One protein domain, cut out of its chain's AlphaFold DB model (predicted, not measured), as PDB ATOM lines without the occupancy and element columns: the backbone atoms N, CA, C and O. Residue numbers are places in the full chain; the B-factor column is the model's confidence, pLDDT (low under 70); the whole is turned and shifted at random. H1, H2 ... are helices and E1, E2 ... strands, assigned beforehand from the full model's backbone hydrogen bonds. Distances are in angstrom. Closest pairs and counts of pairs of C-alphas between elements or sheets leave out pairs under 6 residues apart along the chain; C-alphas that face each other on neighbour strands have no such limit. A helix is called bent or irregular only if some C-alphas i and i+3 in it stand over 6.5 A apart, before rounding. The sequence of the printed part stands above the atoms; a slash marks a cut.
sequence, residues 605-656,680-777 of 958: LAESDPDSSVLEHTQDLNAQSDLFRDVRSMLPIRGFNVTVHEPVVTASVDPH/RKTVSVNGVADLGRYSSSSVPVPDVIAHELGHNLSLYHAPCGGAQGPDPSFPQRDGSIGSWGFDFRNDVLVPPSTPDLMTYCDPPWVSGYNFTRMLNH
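This is residues 605 to 656 and 680 to 777 of the 958 residues of an uncharacterized protein of Rhodospirillaceae bacterium (UniProt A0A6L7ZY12). Little regular structure: H3 sits mid-body between H2 and hairpin E3-E4, with loops around; H1 and E2 lie toward one end, hairpin E5-E6 at the other. The 150 residues, 57 in named elements, run H1 H2 E1 E2 E3 E4 H3 E5 E6 H4, class mixed, both sheets antiparallel. It is compact: radius of gyration of the C-alphas 16.0 A, spans 46 by 34 by 25 A.

Look first at H2, residues 626 to 634, irregular with C-alphas 627 and 630 7.6 A apart; it touches H3, residues 702 to 712, closest C-alphas Val 631 and Ala 706, 4.8 A, at a steep tilt of 54 degrees. Hairpin E3, 687 to 689, and E4, 695 to 698, has N 688 and O 697 at 3.0 A; hairpin E5, 741 to 743, and E6, 748 to 750, has N 741 and O 750 at 2.9 A. H4, 768 to 777, is close to H3 but not clearly touching, closest C-alphas Gly 710 and Met 774, 7.5 A. Every O i to N i+4 pair is within hydrogen-bond range in H3 and H4, 3 of 5 in H2.

Find C-alpha 613 at (237.254, 168.973, 151.917), where H1, 613 to 618, begins. E1, 640 to 644, 13.2 A, and E2, 648 to 650, pair with no named strand. H3 runs 15.6 A; H4, 14.1 A, ends at (241.220, 165.756, 185.911).

Residues 657 to 679 are not printed, a gap of 13.4 A between C-alphas. Links H3 to E5 and E6 to H4 are long. You find pLDDT under 70 in 17 residues, among them 720 to 725.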
ATOM      1  N   LEU A 605     238.332 159.854 155.464       89.12
ATOM      2  CA  LEU A 605     237.743 159.957 154.129       89.12
ATOM      3  C   LEU A 605     236.806 158.772 153.896       89.12
ATOM      4  O   LEU A 605     237.212 157.627 154.079       89.12
ATOM      5  N   ALA A 606     235.572 159.027 153.463       83.56
ATOM      6  CA  ALA A 606     234.639 157.953 153.145       83.56
ATOM      7  C   ALA A 606     235.024 157.273 151.823       83.56
ATOM      8  O   ALA A 606     235.233 157.945 150.812       83.56
ATOM      9  N   GLU A 607     235.052 155.942 151.798       80.38
ATOM     10  CA  GLU A 607     235.288 155.162 150.577       80.38
ATOM     11  C   GLU A 607     234.218 155.451 149.510       80.38
ATOM     12  O   GLU A 607     234.527 155.618 148.330       80.38
ATOM     13  N   SER A 608     232.951 155.534 149.927       69.38
ATOM     14  CA  SER A 608     231.801 155.712 149.033       69.38
ATOM     15  C   SER A 608     231.589 157.151 148.551       69.38
ATOM     16  O   SER A 608     230.848 157.357 147.590       69.38
ATOM     17  N   ASP A 609     232.190 158.138 149.222       65.19
ATOM     18  CA  ASP A 609     232.073 159.568 148.908       65.19
ATOM     19  C   ASP A 609     233.421 160.270 149.168       65.19
ATOM     20  O   ASP A 609     233.689 160.698 150.294       65.19
ATOM     21  N   PRO A 610     234.300 160.376 148.154       60.66
ATOM     22  CA  PRO A 610     235.676 160.846 148.309       60.66
ATOM     23  C   PRO A 610     235.776 162.376 148.461       60.66
ATOM     24  O   PRO A 610     236.705 163.002 147.940       60.66
ATOM     25  N   ASP A 611     234.818 163.008 149.144       66.38
ATOM     26  CA  ASP A 611     234.889 164.425 149.470       66.38
ATOM     27  C   ASP A 611     236.104 164.689 150.372       66.38
ATOM     28  O   ASP A 611     236.145 164.358 151.557       66.38
ATOM     29  N   SER A 612     237.116 165.307 149.771       76.94
ATOM     30  CA  SER A 612     238.402 165.606 150.391       76.94
ATOM     31  C   SER A 612     238.436 166.970 151.083       76.94
ATOM     32  O   SER A 612     239.502 167.395 151.518       76.94
ATOM     33  N   SER A 613     237.302 167.659 151.253       82.31
ATOM     34  CA  SER A 613     237.254 168.973 151.917       82.31
ATOM     35  C   SER A 613     237.719 168.944 153.379       82.31
ATOM     36  O   SER A 613     238.217 169.948 153.887       82.31
ATOM     37  N   VAL A 614     237.656 167.794 154.063       83.81
ATOM     38  CA  VAL A 614     238.280 167.633 155.392       83.81
ATOM     39  C   VAL A 614     239.806 167.809 155.337       83.81
ATOM     40  O   VAL A 614     240.418 168.261 156.303       83.81
ATOM     41  N   LEU A 615     240.432 167.532 154.188       87.81
ATOM     42  CA  LEU A 615     241.861 167.758 153.973       87.81
ATOM     43  C   LEU A 615     242.197 169.245 153.924       87.81
ATOM     44  O   LEU A 615     243.235 169.631 154.439       87.81
ATOM     45  N   GLU A 616     241.309 170.094 153.406       86.88
ATOM     46  CA  GLU A 616     241.505 171.554 153.437       86.88
ATOM     47  C   GLU A 616     241.588 172.089 154.875       86.88
ATOM     48  O   GLU A 616     242.263 173.080 155.133       86.88
ATOM     49  N   HIS A 617     240.935 171.404 155.819       84.94
ATOM     50  CA  HIS A 617     240.940 171.762 157.237       84.94
ATOM     51  C   HIS A 617     242.092 171.117 158.010       84.94
ATOM     52  O   HIS A 617     242.388 171.559 159.117       84.94
ATOM     53  N   THR A 618     242.708 170.062 157.463       87.00
ATOM     54  CA  THR A 618     243.721 169.255 158.159       87.00
ATOM     55  C   THR A 618     245.135 169.396 157.602       87.00
ATOM     56  O   THR A 618     246.101 169.122 158.315       87.00
ATOM     57  N   GLN A 619     245.275 169.891 156.370       85.12
ATOM     58  CA  GLN A 619     246.557 170.248 155.769       85.12
ATOM     59  C   GLN A 619     247.277 171.297 156.625       85.12
ATOM     60  O   GLN A 619     246.698 172.309 157.016       85.12
ATOM     61  N   ASP A 620     248.546 171.028 156.937       86.00
ATOM     62  CA  ASP A 620     249.432 171.903 157.719       86.00
ATOM     63  C   ASP A 620     248.900 172.310 159.112       86.00
ATOM     64  O   ASP A 620     249.373 173.287 159.714       86.00
ATOM     65  N   LEU A 621     247.945 171.544 159.664       92.12
ATOM     66  CA  LEU A 621     247.445 171.766 161.017       92.12
ATOM     67  C   LEU A 621     248.576 171.679 162.037       92.12
ATOM     68  O   LEU A 621     249.393 170.759 162.057       92.12
ATOM     69  N   ASN A 622     248.582 172.643 162.942       93.25
ATOM     70  CA  ASN A 622     249.495 172.688 164.064       93.25
ATOM     71  C   ASN A 622     248.787 173.300 165.274       93.25
ATOM     72  O   ASN A 622     247.645 173.755 165.199       93.25
ATOM     73  N   ALA A 623     249.489 173.342 166.402       89.62
ATOM     74  CA  ALA A 623     248.930 173.826 167.655       89.62
ATOM     75  C   ALA A 623     248.414 175.272 167.602       89.62
ATOM     76  O   ALA A 623     247.640 175.630 168.479       89.62
ATOM     77  N   GLN A 624     248.814 176.095 166.622       92.06
ATOM     78  CA  GLN A 624     248.378 177.491 166.462       92.06
ATOM     79  C   GLN A 624     247.251 177.683 165.443       92.06
ATOM     80  O   GLN A 624     246.694 178.776 165.370       92.06
ATOM     81  N   SER A 625     246.865 176.644 164.700       93.62
ATOM     82  CA  SER A 625     245.786 176.728 163.714       93.62
ATOM     83  C   SER A 625     244.471 177.209 164.343       93.62
ATOM     84  O   SER A 625     244.173 176.891 165.502       93.62
ATOM     85  N   ASP A 626     243.677 177.959 163.572       91.62
ATOM     86  CA  ASP A 626     242.392 178.528 164.017       91.62
ATOM     87  C   ASP A 626     241.387 177.456 164.452       91.62
ATOM     88  O   ASP A 626     240.575 177.694 165.344       91.62
ATOM     89  N   LEU A 627     241.506 176.245 163.901       92.50
ATOM     90  CA  LEU A 627     240.685 175.093 164.268       92.50
ATOM     91  C   LEU A 627     240.755 174.757 165.767       92.50
ATOM     92  O   LEU A 627     239.772 174.313 166.347       92.50
ATOM     93  N   PHE A 628     241.895 175.014 166.413       93.81
ATOM     94  CA  PHE A 628     242.086 174.771 167.846       93.81
ATOM     95  C   PHE A 628     242.072 176.050 168.682       93.81
ATOM     96  O   PHE A 628     242.508 176.046 169.834       93.81
ATOM     97  N   ARG A 629     241.615 177.171 168.118       90.06
ATOM     98  CA  ARG A 629     241.567 178.449 168.832       90.06
ATOM     99  C   ARG A 629     240.773 178.331 170.134       90.06
ATOM    100  O   ARG A 629     241.241 178.804 171.164       90.06
ATOM    101  N   ASP A 630     239.629 177.657 170.087       90.00
ATOM    102  CA  ASP A 630     238.696 177.568 171.213       90.00
ATOM    103  C   ASP A 630     239.183 176.550 172.256       90.00
ATOM    104  O   ASP A 630     239.122 176.809 173.456       90.00
ATOM    105  N   VAL A 631     239.837 175.477 171.801       91.81
ATOM    106  CA  VAL A 631     240.607 174.544 172.642       91.81
ATOM    107  C   VAL A 631     241.670 175.286 173.462       91.81
ATOM    108  O   VAL A 631     241.770 175.086 174.670       91.81
ATOM    109  N   ARG A 632     242.441 176.184 172.832       88.94
ATOM    110  CA  ARG A 632     243.485 176.969 173.515       88.94
ATOM    111  C   ARG A 632     242.935 178.034 174.459       88.94
ATOM    112  O   ARG A 632     243.590 178.332 175.451       88.94
ATOM    113  N   SER A 633     241.802 178.651 174.124       84.06
ATOM    114  CA  SER A 633     241.264 179.784 174.886       84.06
ATOM    115  C   SER A 633     240.326 179.378 176.017       84.06
ATOM    116  O   SER A 633     240.197 180.127 176.978       84.06
ATOM    117  N   MET A 634     239.633 178.242 175.891       87.25
ATOM    118  CA  MET A 634     238.615 177.816 176.853       87.25
ATOM    119  C   MET A 634     239.110 176.696 177.768       87.25
ATOM    120  O   MET A 634     238.736 176.662 178.936       87.25
ATOM    121  N   LEU A 635     239.946 175.773 177.285       90.69
ATOM    122  CA  LEU A 635     240.346 174.610 178.081       90.69
ATOM    123  C   LEU A 635     241.598 174.910 178.927       90.69
ATOM    124  O   LEU A 635     242.473 175.665 178.493       90.69
ATOM    125  N   PRO A 636     241.749 174.302 180.121       89.56
ATOM    126  CA  PRO A 636     242.908 174.505 180.991       89.56
ATOM    127  C   PRO A 636     244.145 173.766 180.454       89.56
ATOM    128  O   PRO A 636     244.584 172.743 180.995       89.56
ATOM    129  N   ILE A 637     244.713 174.268 179.354       87.50
ATOM    130  CA  ILE A 637     245.844 173.642 178.670       87.50
ATOM    131  C   ILE A 637     247.074 174.545 178.569       87.50
ATOM    132  O   ILE A 637     246.984 175.734 178.284       87.50
ATOM    133  N   ARG A 638     248.251 173.943 178.783       84.25
ATOM    134  CA  ARG A 638     249.575 174.499 178.481       84.25
ATOM    135  C   ARG A 638     250.402 173.410 177.800       84.25
ATOM    136  O   ARG A 638     250.213 172.235 178.088       84.25
ATOM    137  N   GLY A 639     251.308 173.799 176.898       83.75
ATOM    138  CA  GLY A 639     252.142 172.850 176.152       83.75
ATOM    139  C   GLY A 639     251.308 171.986 175.206       83.75
ATOM    140  O   GLY A 639     251.294 170.770 175.347       83.75
ATOM    141  N   PHE A 640     250.567 172.630 174.303       90.62
ATOM    142  CA  PHE A 640     249.684 171.971 173.345       90.62
ATOM    143  C   PHE A 640     250.464 171.576 172.088       90.62
ATOM    144  O   PHE A 640     250.978 172.453 171.389       90.62
ATOM    145  N   ASN A 641     250.550 170.277 171.815       92.50
ATOM    146  CA  ASN A 641     251.200 169.733 170.630       92.50
ATOM    147  C   ASN A 641     250.150 169.074 169.743       92.50
ATOM    148  O   ASN A 641     249.311 168.314 170.221       92.50
ATOM    149  N   VAL A 642     250.226 169.346 168.443       93.94
ATOM    150  CA  VAL A 642     249.336 168.751 167.449       93.94
ATOM    151  C   VAL A 642     250.174 167.960 166.467       93.94
ATOM    152  O   VAL A 642     251.118 168.495 165.884       93.94
ATOM    153  N   THR A 643     249.809 166.698 166.280       93.62
ATOM    154  CA  THR A 643     250.342 165.849 165.221       93.62
ATOM    155  C   THR A 643     249.224 165.499 164.258       93.62
ATOM    156  O   THR A 643     248.198 164.967 164.666       93.62
ATOM    157  N   VAL A 644     249.425 165.773 162.975       94.44
ATOM    158  CA  VAL A 644     248.467 165.388 161.936       94.44
ATOM    159  C   VAL A 644     248.841 164.005 161.427       94.44
ATOM    160  O   VAL A 644     249.975 163.770 160.995       94.44
ATOM    161  N   HIS A 645     247.902 163.077 161.533       94.25
ATOM    162  CA  HIS A 645     248.000 161.758 160.936       94.25
ATOM    163  C   HIS A 645     247.715 161.854 159.426       94.25
ATOM    164  O   HIS A 645     247.024 162.763 158.966       94.25
ATOM    165  N   GLU A 646     248.260 160.931 158.633       90.81
ATOM    166  CA  GLU A 646     247.903 160.871 157.210       90.81
ATOM    167  C   GLU A 646     246.408 160.537 157.046       90.81
ATOM    168  O   GLU A 646     245.818 159.925 157.935       90.81
ATOM    169  N   PRO A 647     245.749 160.915 155.942       91.69
ATOM    170  CA  PRO A 647     244.335 160.603 155.779       91.69
ATOM    171  C   PRO A 647     244.075 159.093 155.811       91.69
ATOM    172  O   PRO A 647     244.797 158.324 155.165       91.69
ATOM    173  N   VAL A 648     243.028 158.698 156.533       93.44
ATOM    174  CA  VAL A 648     242.578 157.313 156.666       93.44
ATOM    175  C   VAL A 648     241.281 157.132 155.896       93.44
ATOM    176  O   VAL A 648     240.305 157.847 156.119       93.44
ATOM    177  N   VAL A 649     241.265 156.175 154.973       91.50
ATOM    178  CA  VAL A 649     240.039 155.812 154.254       91.50
ATOM    179  C   VAL A 649     239.201 154.867 155.117       91.50
ATOM    180  O   VAL A 649     239.726 153.882 155.634       91.50
ATOM    181  N   THR A 650     237.910 155.150 155.258       90.12
ATOM    182  CA  THR A 650     236.959 154.359 156.052       90.12
ATOM    183  C   THR A 650     235.697 154.015 155.266       90.12
ATOM    184  O   THR A 650     235.297 154.735 154.350       90.12
ATOM    185  N   ALA A 651     235.041 152.917 155.645       86.38
ATOM    186  CA  ALA A 651     233.748 152.519 155.094       86.38
ATOM    187  C   ALA A 651     232.590 153.425 155.556       86.38
ATOM    188  O   ALA A 651     231.575 153.519 154.869       86.38
ATOM    189  N   SER A 652     232.720 154.084 156.713       84.94
ATOM    190  CA  SER A 652     231.678 154.952 157.263       84.94
ATOM    191  C   SER A 652     232.279 156.130 158.011       84.94
ATOM    192  O   SER A 652     233.158 155.977 158.849       84.94
ATOM    193  N   VAL A 653     231.744 157.311 157.737       84.31
ATOM    194  CA  VAL A 653     232.108 158.570 158.400       84.31
ATOM    195  C   VAL A 653     231.087 158.975 159.476       84.31
ATOM    196  O   VAL A 653     231.111 160.097 159.971       84.31
ATOM    197  N   ASP A 654     230.190 158.054 159.838       87.12
ATOM    198  CA  ASP A 654     229.333 158.141 161.024       87.12
ATOM    199  C   ASP A 654     230.177 158.390 162.299       87.12
ATOM    200  O   ASP A 654     231.183 157.699 162.480       87.12
ATOM    201  N   PRO A 655     229.805 159.340 163.181       88.69
ATOM    202  CA  PRO A 655     230.622 159.716 164.340       88.69
ATOM    203  C   PRO A 655     231.008 158.541 165.252       88.69
ATOM    204  O   PRO A 655     232.172 158.415 165.629       88.69
ATOM    205  N   HIS A 656     230.092 157.611 165.544       90.00
ATOM    206  CA  HIS A 656     230.396 156.422 166.358       90.00
ATOM    207  C   HIS A 656     231.380 155.482 165.673       90.00
ATOM    208  O   HIS A 656     232.255 154.895 166.315       90.00
ATOM    209  N   ARG A 680     233.922 164.961 157.664       81.19
ATOM    210  CA  ARG A 680     232.907 165.915 157.203       81.19
ATOM    211  C   ARG A 680     231.541 165.534 157.791       81.19
ATOM    212  O   ARG A 680     231.298 164.367 158.037       81.19
ATOM    213  N   LYS A 681     230.648 166.515 157.975       65.12
ATOM    214  CA  LYS A 681     229.308 166.380 158.579       65.12
ATOM    215  C   LYS A 681     228.515 165.149 158.107       65.12
ATOM    216  O   LYS A 681     228.164 165.064 156.930       65.12
ATOM    217  N   THR A 682     228.132 164.289 159.050       57.38
ATOM    218  CA  THR A 682     227.674 162.916 158.781       57.38
ATOM    219  C   THR A 682     226.434 162.489 159.557       57.38
ATOM    220  O   THR A 682     226.398 161.433 160.157       57.38
ATOM    221  N   VAL A 683     225.344 163.252 159.418       61.56
ATOM    222  CA  VAL A 683     224.007 162.979 160.006       61.56
ATOM    223  C   VAL A 683     223.909 163.072 161.549       61.56
ATOM    224  O   VAL A 683     224.907 163.051 162.244       61.56
ATOM    225  N   SER A 684     222.678 163.321 162.035       62.34
ATOM    226  CA  SER A 684     222.160 163.628 163.402       62.34
ATOM    227  C   SER A 684     222.990 164.403 164.449       62.34
ATOM    228  O   SER A 684     222.392 165.268 165.089       62.34
ATOM    229  N   VAL A 685     224.290 164.153 164.641       72.88
ATOM    230  CA  VAL A 685     225.156 164.789 165.661       72.88
ATOM    231  C   VAL A 685     226.493 165.256 165.060       72.88
ATOM    232  O   VAL A 685     226.909 164.776 164.008       72.88
ATOM    233  N   ASN A 686     227.144 166.253 165.670       85.12
ATOM    234  CA  ASN A 686     228.354 166.895 165.118       85.12
ATOM    235  C   ASN A 686     229.676 166.298 165.642       85.12
ATOM    236  O   ASN A 686     230.742 166.625 165.121       85.12
ATOM    237  N   GLY A 687     229.613 165.443 166.651       88.75
ATOM    238  CA  GLY A 687     230.754 164.798 167.282       88.75
ATOM    239  C   GLY A 687     230.260 163.823 168.342       88.75
ATOM    240  O   GLY A 687     229.083 163.858 168.695       88.75
ATOM    241  N   VAL A 688     231.145 162.919 168.750       90.75
ATOM    242  CA  VAL A 688     230.966 162.052 169.919       90.75
ATOM    243  C   VAL A 688     232.329 161.746 170.523       90.75
ATOM    244  O   VAL A 688     233.324 161.594 169.802       90.75
ATOM    245  N   ALA A 689     232.372 161.574 171.838       92.62
ATOM    246  CA  ALA A 689     233.600 161.315 172.569       92.62
ATOM    247  C   ALA A 689     233.406 160.296 173.690       92.62
ATOM    248  O   ALA A 689     232.344 160.207 174.316       92.62
ATOM    249  N   ASP A 690     234.481 159.567 173.984       90.12
ATOM    250  CA  ASP A 690     234.539 158.728 175.169       90.12
ATOM    251  C   ASP A 690     234.719 159.594 176.421       90.12
ATOM    252  O   ASP A 690     235.687 160.362 176.552       90.12
ATOM    253  N   LEU A 691     233.810 159.424 177.380       88.50
ATOM    254  CA  LEU A 691     233.806 160.189 178.617       88.50
ATOM    255  C   LEU A 691     235.008 159.818 179.498       88.50
ATOM    256  O   LEU A 691     235.143 158.686 179.964       88.50
ATOM    257  N   GLY A 692     235.874 160.799 179.762       86.31
ATOM    258  CA  GLY A 692     237.072 160.632 180.586       86.31
ATOM    259  C   GLY A 692     238.164 159.758 179.966       86.31
ATOM    260  O   GLY A 692     238.986 159.212 180.709       86.31
ATOM    261  N   ARG A 693     238.159 159.579 178.638       87.88
ATOM    262  CA  ARG A 693     239.168 158.800 177.898       87.88
ATOM    263  C   ARG A 693     239.876 159.649 176.837       87.88
ATOM    264  O   ARG A 693     239.838 160.871 176.882       87.88
ATOM    265  N   TYR A 694     240.583 158.995 175.916       89.75
ATOM    266  CA  TYR A 694     241.554 159.632 175.023       89.75
ATOM    267  C   TYR A 694     241.093 159.765 173.571       89.75
ATOM    268  O   TYR A 694     241.872 160.255 172.760       89.75
ATOM    269  N   SER A 695     239.877 159.337 173.235       93.75
ATOM    270  CA  SER A 695     239.410 159.269 171.850       93.75
ATOM    271  C   SER A 695     238.113 160.047 171.664       93.75
ATOM    272  O   SER A 695     237.200 159.990 172.492       93.75
ATOM    273  N   SER A 696     238.051 160.813 170.582       95.56
ATOM    274  CA  SER A 696     236.888 161.602 170.179       95.56
ATOM    275  C   SER A 696     236.764 161.647 168.660       95.56
ATOM    276  O   SER A 696     237.727 161.417 167.925       95.56
ATOM    277  N   SER A 697     235.564 161.952 168.181       94.19
ATOM    278  CA  SER A 697     235.276 162.233 166.779       94.19
ATOM    279  C   SER A 697     234.536 163.559 166.664       94.19
ATOM    280  O   SER A 697     233.719 163.889 167.520       94.19
ATOM    281  N   SER A 698     234.826 164.340 165.627       93.44
ATOM    282  CA  SER A 698     234.207 165.653 165.448       93.44
ATOM    283  C   SER A 698     234.201 166.100 163.988       93.44
ATOM    284  O   SER A 698     235.009 165.658 163.166       93.44
ATOM    285  N   VAL A 699     233.309 167.032 163.662       91.25
ATOM    286  CA  VAL A 699     233.424 167.867 162.459       91.25
ATOM    287  C   VAL A 699     234.488 168.958 162.661       91.25
ATOM    288  O   VAL A 699     234.770 169.329 163.800       91.25
ATOM    289  N   PRO A 700     235.089 169.530 161.596       91.56
ATOM    290  CA  PRO A 700     236.145 170.537 161.726       91.56
ATOM    291  C   PRO A 700     235.594 171.926 162.119       91.56
ATOM    292  O   PRO A 700     235.691 172.890 161.362       91.56
ATOM    293  N   VAL A 701     235.000 172.024 163.309       90.81
ATOM    294  CA  VAL A 701     234.385 173.233 163.869       90.81
ATOM    295  C   VAL A 701     235.010 173.510 165.249       90.81
ATOM    296  O   VAL A 701     234.955 172.626 166.104       90.81
ATOM    297  N   PRO A 702     235.626 174.689 165.492       91.56
ATOM    298  CA  PRO A 702     236.445 174.929 166.687       91.56
ATOM    299  C   PRO A 702     235.755 174.688 168.035       91.56
ATOM    300  O   PRO A 702     236.349 174.072 168.920       91.56
ATOM    301  N   ASP A 703     234.522 175.164 168.201       89.56
ATOM    302  CA  ASP A 703     233.737 175.022 169.430       89.56
ATOM    303  C   ASP A 703     233.264 173.579 169.636       89.56
ATOM    304  O   ASP A 703     233.367 173.066 170.748       89.56
ATOM    305  N   VAL A 704     232.864 172.880 168.567       90.88
ATOM    306  CA  VAL A 704     232.519 171.449 168.632       90.88
ATOM    307  C   VAL A 704     233.746 170.623 169.023       90.88
ATOM    308  O   VAL A 704     233.665 169.793 169.916       90.88
ATOM    309  N   ILE A 705     234.920 170.882 168.440       93.81
ATOM    310  CA  ILE A 705     236.156 170.182 168.828       93.81
ATOM    311  C   ILE A 705     236.483 170.426 170.306       93.81
ATOM    312  O   ILE A 705     236.853 169.494 171.018       93.81
ATOM    313  N   ALA A 706     236.354 171.668 170.782       93.69
ATOM    314  CA  ALA A 706     236.576 171.982 172.190       93.69
ATOM    315  C   ALA A 706     235.572 171.263 173.109       93.69
ATOM    316  O   ALA A 706     235.968 170.802 174.179       93.69
ATOM    317  N   HIS A 707     234.317 171.131 172.677       92.81
ATOM    318  CA  HIS A 707     233.267 170.384 173.369       92.81
ATOM    319  C   HIS A 707     233.601 168.887 173.480       92.81
ATOM    320  O   HIS A 707     233.654 168.352 174.587       92.81
ATOM    321  N   GLU A 708     233.941 168.228 172.367       92.56
ATOM    322  CA  GLU A 708     234.280 166.794 172.357       92.56
ATOM    323  C   GLU A 708     235.537 166.484 173.182       92.56
ATOM    324  O   GLU A 708     235.585 165.523 173.954       92.56
ATOM    325  N   LEU A 709     236.559 167.341 173.091       94.50
ATOM    326  CA  LEU A 709     237.742 167.229 173.947       94.50
ATOM    327  C   LEU A 709     237.409 167.511 175.424       94.50
ATOM    328  O   LEU A 709     238.076 166.980 176.310       94.50
ATOM    329  N   GLY A 710     236.365 168.293 175.711       92.75
ATOM    330  CA  GLY A 710     235.818 168.472 177.056       92.75
ATOM    331  C   GLY A 710     235.303 167.160 177.659       92.75
ATOM    332  O   GLY A 710     235.607 166.853 178.813       92.75
ATOM    333  N   HIS A 711     234.610 166.326 176.878       91.69
ATOM    334  CA  HIS A 711     234.190 164.988 177.318       91.69
ATOM    335  C   HIS A 711     235.374 164.060 177.600       91.69
ATOM    336  O   HIS A 711     235.371 163.357 178.616       91.69
ATOM    337  N   ASN A 712     236.427 164.105 176.777       92.00
ATOM    338  CA  ASN A 712     237.677 163.387 177.054       92.00
ATOM    339  C   ASN A 712     238.294 163.790 178.411       92.00
ATOM    340  O   ASN A 712     238.917 162.968 179.079       92.00
ATOM    341  N   LEU A 713     238.041 165.020 178.868       90.56
ATOM    342  CA  LEU A 713     238.440 165.547 180.178       90.56
ATOM    343  C   LEU A 713     237.380 165.336 181.284       90.56
ATOM    344  O   LEU A 713     237.364 166.062 182.280       90.56
ATOM    345  N   SER A 714     236.521 164.322 181.128       87.50
ATOM    346  CA  SER A 714     235.480 163.898 182.081       87.50
ATOM    347  C   SER A 714     234.348 164.903 182.326       87.50
ATOM    348  O   SER A 714     233.744 164.889 183.401       87.50
ATOM    349  N   LEU A 715     234.026 165.768 181.361       87.56
ATOM    350  CA  LEU A 715     232.877 166.665 181.492       87.56
ATOM    351  C   LEU A 715     231.564 166.024 181.029       87.56
ATOM    352  O   LEU A 715     231.500 165.397 179.974       87.56
ATOM    353  N   TYR A 716     230.506 166.249 181.809       85.12
ATOM    354  CA  TYR A 716     229.113 165.986 181.436       85.12
ATOM    355  C   TYR A 716     228.456 167.258 180.881       85.12
ATOM    356  O   TYR A 716     228.970 168.364 181.063       85.12
ATOM    357  N   HIS A 717     227.291 167.112 180.247       85.56
ATOM    358  CA  HIS A 717     226.543 168.251 179.719       85.56
ATOM    359  C   HIS A 717     226.090 169.219 180.807       85.56
ATOM    360  O   HIS A 717     225.587 168.807 181.848       85.56
ATOM    361  N   ALA A 718     226.171 170.515 180.541       80.62
ATOM    362  CA  ALA A 718     225.559 171.524 181.393       80.62
ATOM    363  C   ALA A 718     224.021 171.599 181.167       80.62
ATOM    364  O   ALA A 718     223.499 171.094 180.164       80.62
ATOM    365  N   PRO A 719     223.248 172.206 182.092       75.00
ATOM    366  CA  PRO A 719     221.792 172.334 182.016       75.00
ATOM    367  C   PRO A 719     221.308 173.079 180.777       75.00
ATOM    368  O   PRO A 719     221.316 174.293 180.768       75.00
ATOM    369  N   CYS A 720     220.867 172.328 179.766       68.44
ATOM    370  CA  CYS A 720     220.187 172.779 178.536       68.44
ATOM    371  C   CYS A 720     219.651 171.586 177.706       68.44
ATOM    372  O   CYS A 720     218.774 171.775 176.871       68.44
ATOM    373  N   GLY A 721     220.089 170.353 178.012       56.44
ATOM    374  CA  GLY A 721     219.431 169.094 177.639       56.44
ATOM    375  C   GLY A 721     219.973 168.402 176.382       56.44
ATOM    376  O   GLY A 721     220.011 168.999 175.315       56.44
ATOM    377  N   GLY A 722     220.305 167.113 176.539       53.47
ATOM    378  CA  GLY A 722     220.507 166.071 175.518       53.47
ATOM    379  C   GLY A 722     220.186 164.695 176.129       53.47
ATOM    380  O   GLY A 722     219.648 164.641 177.240       53.47
ATOM    381  N   ALA A 723     220.479 163.587 175.440       45.47
ATOM    382  CA  ALA A 723     219.993 162.247 175.814       45.47
ATOM    383  C   ALA A 723     220.443 161.745 177.210       45.47
ATOM    384  O   ALA A 723     219.679 161.026 177.851       45.47
ATOM    385  N   GLN A 724     221.600 162.184 177.730       56.62
ATOM    386  CA  GLN A 724     222.112 161.780 179.062       56.62
ATOM    387  C   GLN A 724     221.663 162.639 180.239       56.62
ATOM    388  O   GLN A 724     222.027 162.370 181.385       56.62
ATOM    389  N   GLY A 725     220.847 163.661 179.983       61.16
ATOM    390  CA  GLY A 725     220.469 164.624 181.007       61.16
ATOM    391  C   GLY A 725     221.638 165.525 181.442       61.16
ATOM    392  O   GLY A 725     222.797 165.286 181.111       61.16
ATOM    393  N   PRO A 726     221.331 166.632 182.128       71.31
ATOM    394  CA  PRO A 726     222.339 167.580 182.574       71.31
ATOM    395  C   PRO A 726     223.129 167.036 183.765       71.31
ATOM    396  O   PRO A 726     222.574 166.309 184.592       71.31
ATOM    397  N   ASP A 727     224.389 167.453 183.887       73.56
ATOM    398  CA  ASP A 727     225.213 167.271 185.073       73.56
ATOM    399  C   ASP A 727     224.408 167.761 186.290       73.56
ATOM    400  O   ASP A 727     224.120 168.961 186.407       73.56
ATOM    401  N   PRO A 728     223.981 166.849 187.184       63.31
ATOM    402  CA  PRO A 728     223.116 167.198 188.302       63.31
ATOM    403  C   PRO A 728     223.834 168.082 189.326       63.31
ATOM    404  O   PRO A 728     223.166 168.744 190.122       63.31
ATOM    405  N   SER A 729     225.167 168.089 189.299       70.38
ATOM    406  CA  SER A 729     226.028 168.909 190.144       70.38
ATOM    407  C   SER A 729     226.276 170.293 189.546       70.38
ATOM    408  O   SER A 729     226.827 171.156 190.238       70.38
ATOM    409  N   PHE A 730     225.863 170.539 188.293       77.81
ATOM    410  CA  PHE A 730     226.088 171.828 187.658       77.81
ATOM    411  C   PHE A 730     225.359 172.943 188.427       77.81
ATOM    412  O   PHE A 730     224.158 172.835 188.715       77.81
ATOM    413  N   PRO A 731     226.056 174.036 188.772       70.56
ATOM    414  CA  PRO A 731     225.535 174.969 189.757       70.56
ATOM    415  C   PRO A 731     224.356 175.823 189.252       70.56
ATOM    416  O   PRO A 731     223.461 176.167 190.037       70.56
ATOM    417  N   GLN A 732     224.311 176.154 187.957       76.31
ATOM    418  CA  GLN A 732     223.305 177.038 187.359       76.31
ATOM    419  C   GLN A 732     222.303 176.265 186.495       76.31
ATOM    420  O   GLN A 732     222.640 175.660 185.484       76.31
ATOM    421  N   ARG A 733     221.017 176.325 186.856       72.69
ATOM    422  CA  ARG A 733     219.948 175.556 186.185       72.69
ATOM    423  C   ARG A 733     219.690 175.933 184.722       72.69
ATOM    424  O   ARG A 733     218.977 175.196 184.052       72.69
ATOM    425  N   ASP A 734     220.183 177.079 184.280       75.06
ATOM    426  CA  ASP A 734     220.039 177.600 182.920       75.06
ATOM    427  C   ASP A 734     221.291 177.379 182.057       75.06
ATOM    428  O   ASP A 734     221.355 177.903 180.950       75.06
ATOM    429  N   GLY A 735     222.287 176.649 182.573       79.00
ATOM    430  CA  GLY A 735     223.521 176.362 181.846       79.00
ATOM    431  C   GLY A 735     224.449 177.566 181.715       79.00
ATOM    432  O   GLY A 735     225.411 177.497 180.960       79.00
ATOM    433  N   SER A 736     224.179 178.666 182.426       83.75
ATOM    434  CA  SER A 736     225.024 179.857 182.397       83.75
ATOM    435  C   SER A 736     226.336 179.662 183.164       83.75
ATOM    436  O   SER A 736     226.402 178.907 184.135       83.75
ATOM    437  N   ILE A 737     227.393 180.377 182.764       84.62
ATOM    438  CA  ILE A 737     228.706 180.292 183.424       84.62
ATOM    439  C   ILE A 737     228.712 180.848 184.858       84.62
ATOM    440  O   ILE A 737     229.651 180.592 185.618       84.62
ATOM    441  N   GLY A 738     227.707 181.654 185.222       81.19
ATOM    442  CA  GLY A 738     227.469 182.158 186.578       81.19
ATOM    443  C   GLY A 738     228.519 183.133 187.129       81.19
ATOM    444  O   GLY A 738     228.393 183.580 188.264       81.19
ATOM    445  N   SER A 739     229.544 183.474 186.346       83.75
ATOM    446  CA  SER A 739     230.679 184.311 186.745       83.75
ATOM    447  C   SER A 739     231.214 185.107 185.555       83.75
ATOM    448  O   SER A 739     230.995 184.724 184.410       83.75
ATOM    449  N   TRP A 740     231.894 186.229 185.805       86.75
ATOM    450  CA  TRP A 740     232.571 186.960 184.733       86.75
ATOM    451  C   TRP A 740     233.807 186.195 184.252       86.75
ATOM    452  O   TRP A 740     234.576 185.642 185.043       86.75
ATOM    453  N   GLY A 741     234.010 186.193 182.939       87.19
ATOM    454  CA  GLY A 741     235.224 185.701 182.299       87.19
ATOM    455  C   GLY A 741     235.892 186.756 181.434       87.19
ATOM    456  O   GLY A 741     235.402 187.879 181.303       87.19
ATOM    457  N   PHE A 742     237.021 186.390 180.847       87.94
ATOM    458  CA  PHE A 742     237.754 187.237 179.922       87.94
ATOM    459  C   PHE A 742     238.216 186.420 178.720       87.94
ATOM    460  O   PHE A 742     238.951 185.442 178.855       87.94
ATOM    461  N   ASP A 743     237.772 186.840 177.540       87.50
ATOM    462  CA  ASP A 743     238.150 186.241 176.275       87.50
ATOM    463  C   ASP A 743     239.421 186.897 175.737       87.50
ATOM    464  O   ASP A 743     239.380 187.906 175.031       87.50
ATOM    465  N   PHE A 744     240.558 186.267 176.027       84.50
ATOM    466  CA  PHE A 744     241.880 186.685 175.557       84.50
ATOM    467  C   PHE A 744     242.011 186.723 174.025       84.50
ATOM    468  O   PHE A 744     242.946 187.339 173.519       84.50
ATOM    469  N   ARG A 745     241.100 186.090 173.267       81.12
ATOM    470  CA  ARG A 745     241.108 186.139 171.793       81.12
ATOM    471  C   ARG A 745     240.651 187.497 171.274       81.12
ATOM    472  O   ARG A 745     241.154 187.965 170.258       81.12
ATOM    473  N   ASN A 746     239.664 188.078 171.947       85.12
ATOM    474  CA  ASN A 746     238.936 189.255 171.484       85.12
ATOM    475  C   ASN A 746     239.128 190.472 172.397       85.12
ATOM    476  O   ASN A 746     238.643 191.544 172.048       85.12
ATOM    477  N   ASP A 747     239.828 190.319 173.529       86.69
ATOM    478  CA  ASP A 747     240.035 191.371 174.535       86.69
ATOM    479  C   ASP A 747     238.697 191.882 175.110       86.69
ATOM    480  O   ASP A 747     238.462 193.080 175.263       86.69
ATOM    481  N   VAL A 748     237.768 190.954 175.382       89.25
ATOM    482  CA  VAL A 748     236.410 191.265 175.868       89.25
ATOM    483  C   VAL A 748     236.036 190.465 177.107       89.25
ATOM    484  O   VAL A 748     236.451 189.322 177.295       89.25
ATOM    485  N   LEU A 749     235.193 191.059 177.950       89.69
ATOM    486  CA  LEU A 749     234.594 190.370 179.088       89.69
ATOM    487  C   LEU A 749     233.490 189.414 178.630       89.69
ATOM    488  O   LEU A 749     232.679 189.739 177.763       89.69
ATOM    489  N   VAL A 750     233.430 188.255 179.279       89.69
ATOM    490  CA  VAL A 750     232.380 187.255 179.087       89.69
ATOM    491  C   VAL A 750     231.374 187.396 180.233       89.69
ATOM    492  O   VAL A 750     231.767 187.228 181.391       89.69
ATOM    493  N   PRO A 751     230.094 187.717 179.962       90.00
ATOM    494  CA  PRO A 751     229.112 187.942 181.017       90.00
ATOM    495  C   PRO A 751     228.667 186.641 181.704       90.00
ATOM    496  O   PRO A 751     228.602 185.605 181.043       90.00
ATOM    497  N   PRO A 752     228.246 186.692 182.985       87.56
ATOM    498  CA  PRO A 752     227.757 185.533 183.736       87.56
ATOM    499  C   PRO A 752     226.598 184.784 183.078       87.56
ATOM    500  O   PRO A 752     226.416 183.603 183.345       87.56
ATOM    501  N   SER A 753     225.812 185.468 182.240       87.81
ATOM    502  CA  SER A 753     224.669 184.914 181.507       87.81
ATOM    503  C   SER A 753     225.054 184.125 180.252       87.81
ATOM    504  O   SER A 753     224.171 183.615 179.568       87.81
ATOM    505  N   THR A 754     226.338 184.079 179.900       88.31
ATOM    506  CA  THR A 754     226.841 183.302 178.764       88.31
ATOM    507  C   THR A 754     226.622 181.803 179.011       88.31
ATOM    508  O   THR A 754     226.964 181.345 180.102       88.31
ATOM    509  N   PRO A 755     226.067 181.038 178.052       87.81
ATOM    510  CA  PRO A 755     225.958 179.581 178.159       87.81
ATOM    511  C   PRO A 755     227.322 178.882 178.246       87.81
ATOM    512  O   PRO A 755     228.295 179.329 177.639       87.81
ATOM    513  N   ASP A 756     227.384 177.777 178.983       89.88
ATOM    514  CA  ASP A 756     228.576 176.935 179.088       89.88
ATOM    515  C   ASP A 756     228.829 176.137 177.788       89.88
ATOM    516  O   ASP A 756     227.887 175.700 177.121       89.88
ATOM    517  N   LEU A 757     230.104 175.906 177.453       89.62
ATOM    518  CA  LEU A 757     230.582 175.115 176.314       89.62
ATOM    519  C   LEU A 757     229.965 173.714 176.275       89.62
ATOM    520  O   LEU A 757     229.714 173.192 175.195       89.62
ATOM    521  N   MET A 758     229.693 173.115 177.438       88.25
ATOM    522  CA  MET A 758     229.095 171.781 177.547       88.25
ATOM    523  C   MET A 758     227.562 171.790 177.435       88.25
ATOM    524  O   MET A 758     226.916 170.793 177.754       88.25
ATOM    525  N   THR A 759     226.936 172.903 177.044       80.25
ATOM    526  CA  THR A 759     225.501 172.943 176.720       80.25
ATOM    527  C   THR A 759     225.260 172.594 175.247       80.25
ATOM    528  O   THR A 759     226.112 172.827 174.399       80.25
ATOM    529  N   TYR A 760     224.070 172.074 174.924       74.25
ATOM    530  CA  TYR A 760     223.605 171.930 173.532       74.25
ATOM    531  C   TYR A 760     222.841 173.162 173.011       74.25
ATOM    532  O   TYR A 760     222.292 173.145 171.909       74.25
ATOM    533  N   CYS A 761     222.740 174.220 173.815       70.06
ATOM    534  CA  CYS A 761     222.288 175.525 173.342       70.06
ATOM    535  C   CYS A 761     223.495 176.294 172.803       70.06
ATOM    536  O   CYS A 761     224.602 176.016 173.243       70.06
ATOM    537  N   ASP A 762     223.283 177.236 171.873       68.00
ATOM    538  CA  ASP A 762     224.364 178.002 171.225       68.00
ATOM    539  C   ASP A 762     225.438 178.454 172.250       68.00
ATOM    540  O   ASP A 762     225.157 179.338 173.074       68.00
ATOM    541  N   PRO A 763     226.642 177.842 172.242       68.50
ATOM    542  CA  PRO A 763     227.627 178.010 173.309       68.50
ATOM    543  C   PRO A 763     228.629 179.134 172.993       68.50
ATOM    544  O   PRO A 763     229.001 179.317 171.831       68.50
ATOM    545  N   PRO A 764     229.095 179.906 174.001       75.81
ATOM    546  CA  PRO A 764     230.278 180.758 173.790       75.81
ATOM    547  C   PRO A 764     231.475 180.548 174.730       75.81
ATOM    548  O   PRO A 764     232.533 181.089 174.404       75.81
ATOM    549  N   TRP A 765     231.363 179.871 175.887       88.94
ATOM    550  CA  TRP A 765     232.458 179.876 176.881       88.94
ATOM    551  C   TRP A 765     232.390 178.761 177.932       88.94
ATOM    552  O   TRP A 765     231.328 178.215 178.170       88.94
ATOM    553  N   VAL A 766     233.485 178.447 178.633       88.69
ATOM    554  CA  VAL A 766     233.468 177.472 179.746       88.69
ATOM    555  C   VAL A 766     233.172 178.152 181.090       88.69
ATOM    556  O   VAL A 766     233.651 179.254 181.339       88.69
ATOM    557  N   SER A 767     232.407 177.520 181.982       85.75
ATOM    558  CA  SER A 767     232.206 177.991 183.362       85.75
ATOM    559  C   SER A 767     233.409 177.703 184.256       85.75
ATOM    560  O   SER A 767     234.192 176.783 184.011       85.75
ATOM    561  N   GLY A 768     233.528 178.440 185.367       82.38
ATOM    562  CA  GLY A 768     234.538 178.138 186.387       82.38
ATOM    563  C   GLY A 768     234.386 176.730 186.987       82.38
ATOM    564  O   GLY A 768     235.379 176.122 187.388       82.38
ATOM    565  N   TYR A 769     233.163 176.183 186.985       82.00
ATOM    566  CA  TYR A 769     232.865 174.806 187.392       82.00
ATOM    567  C   TYR A 769     233.540 173.789 186.458       82.00
ATOM    568  O   TYR A 769     234.388 173.014 186.903       82.00
ATOM    569  N   ASN A 770     233.234 173.840 185.158       86.56
ATOM    570  CA  ASN A 770     233.801 172.912 184.175       86.56
ATOM    571  C   ASN A 770     235.310 173.122 183.988       86.56
ATOM    572  O   ASN A 770     236.059 172.151 183.880       86.56
ATOM    573  N   PHE A 771     235.785 174.370 184.051       88.50
ATOM    574  CA  PHE A 771     237.214 174.679 184.017       88.50
ATOM    575  C   PHE A 771     237.976 174.005 185.167       88.50
ATOM    576  O   PHE A 771     238.995 173.354 184.938       88.50
ATOM    577  N   THR A 772     237.462 174.109 186.397       81.75
ATOM    578  CA  THR A 772     238.085 173.494 187.580       81.75
ATOM    579  C   THR A 772     238.081 171.969 187.486       81.75
ATOM    580  O   THR A 772     239.102 171.346 187.773       81.75
ATOM    581  N   ARG A 773     236.981 171.355 187.022       84.19
ATOM    582  CA  ARG A 773     236.906 169.896 186.832       84.19
ATOM    583  C   ARG A 773     237.930 169.393 185.827       84.19
ATOM    584  O   ARG A 773     238.676 168.469 186.141       84.19
ATOM    585  N   MET A 774     238.025 170.034 184.662       88.00
ATOM    586  CA  MET A 774     239.044 169.685 183.673       88.00
ATOM    587  C   MET A 774     240.450 169.859 184.239       88.00
ATOM    588  O   MET A 774     241.292 168.982 184.073       88.00
ATOM    589  N   LEU A 775     240.719 170.966 184.938       86.38
ATOM    590  CA  LEU A 775     242.025 171.210 185.539       86.38
ATOM    591  C   LEU A 775     242.393 170.098 186.532       86.38
ATOM    592  O   LEU A 775     243.483 169.535 186.444       86.38
ATOM    593  N   ASN A 776     241.470 169.734 187.422       82.62
ATOM    594  CA  ASN A 776     241.654 168.664 188.399       82.62
ATOM    595  C   ASN A 776     241.851 167.298 187.731       82.62
ATOM    596  O   ASN A 776     242.776 166.575 188.099       82.62
ATOM    597  N   HIS A 777     241.051 166.968 186.712       84.06
ATOM    598  CA  HIS A 777     241.220 165.756 185.911       84.06
ATOM    599  C   HIS A 777     242.636 165.681 185.323       84.06
ATOM    600  O   HIS A 777     243.330 164.674 185.466       84.06
TER     601      HIS A 777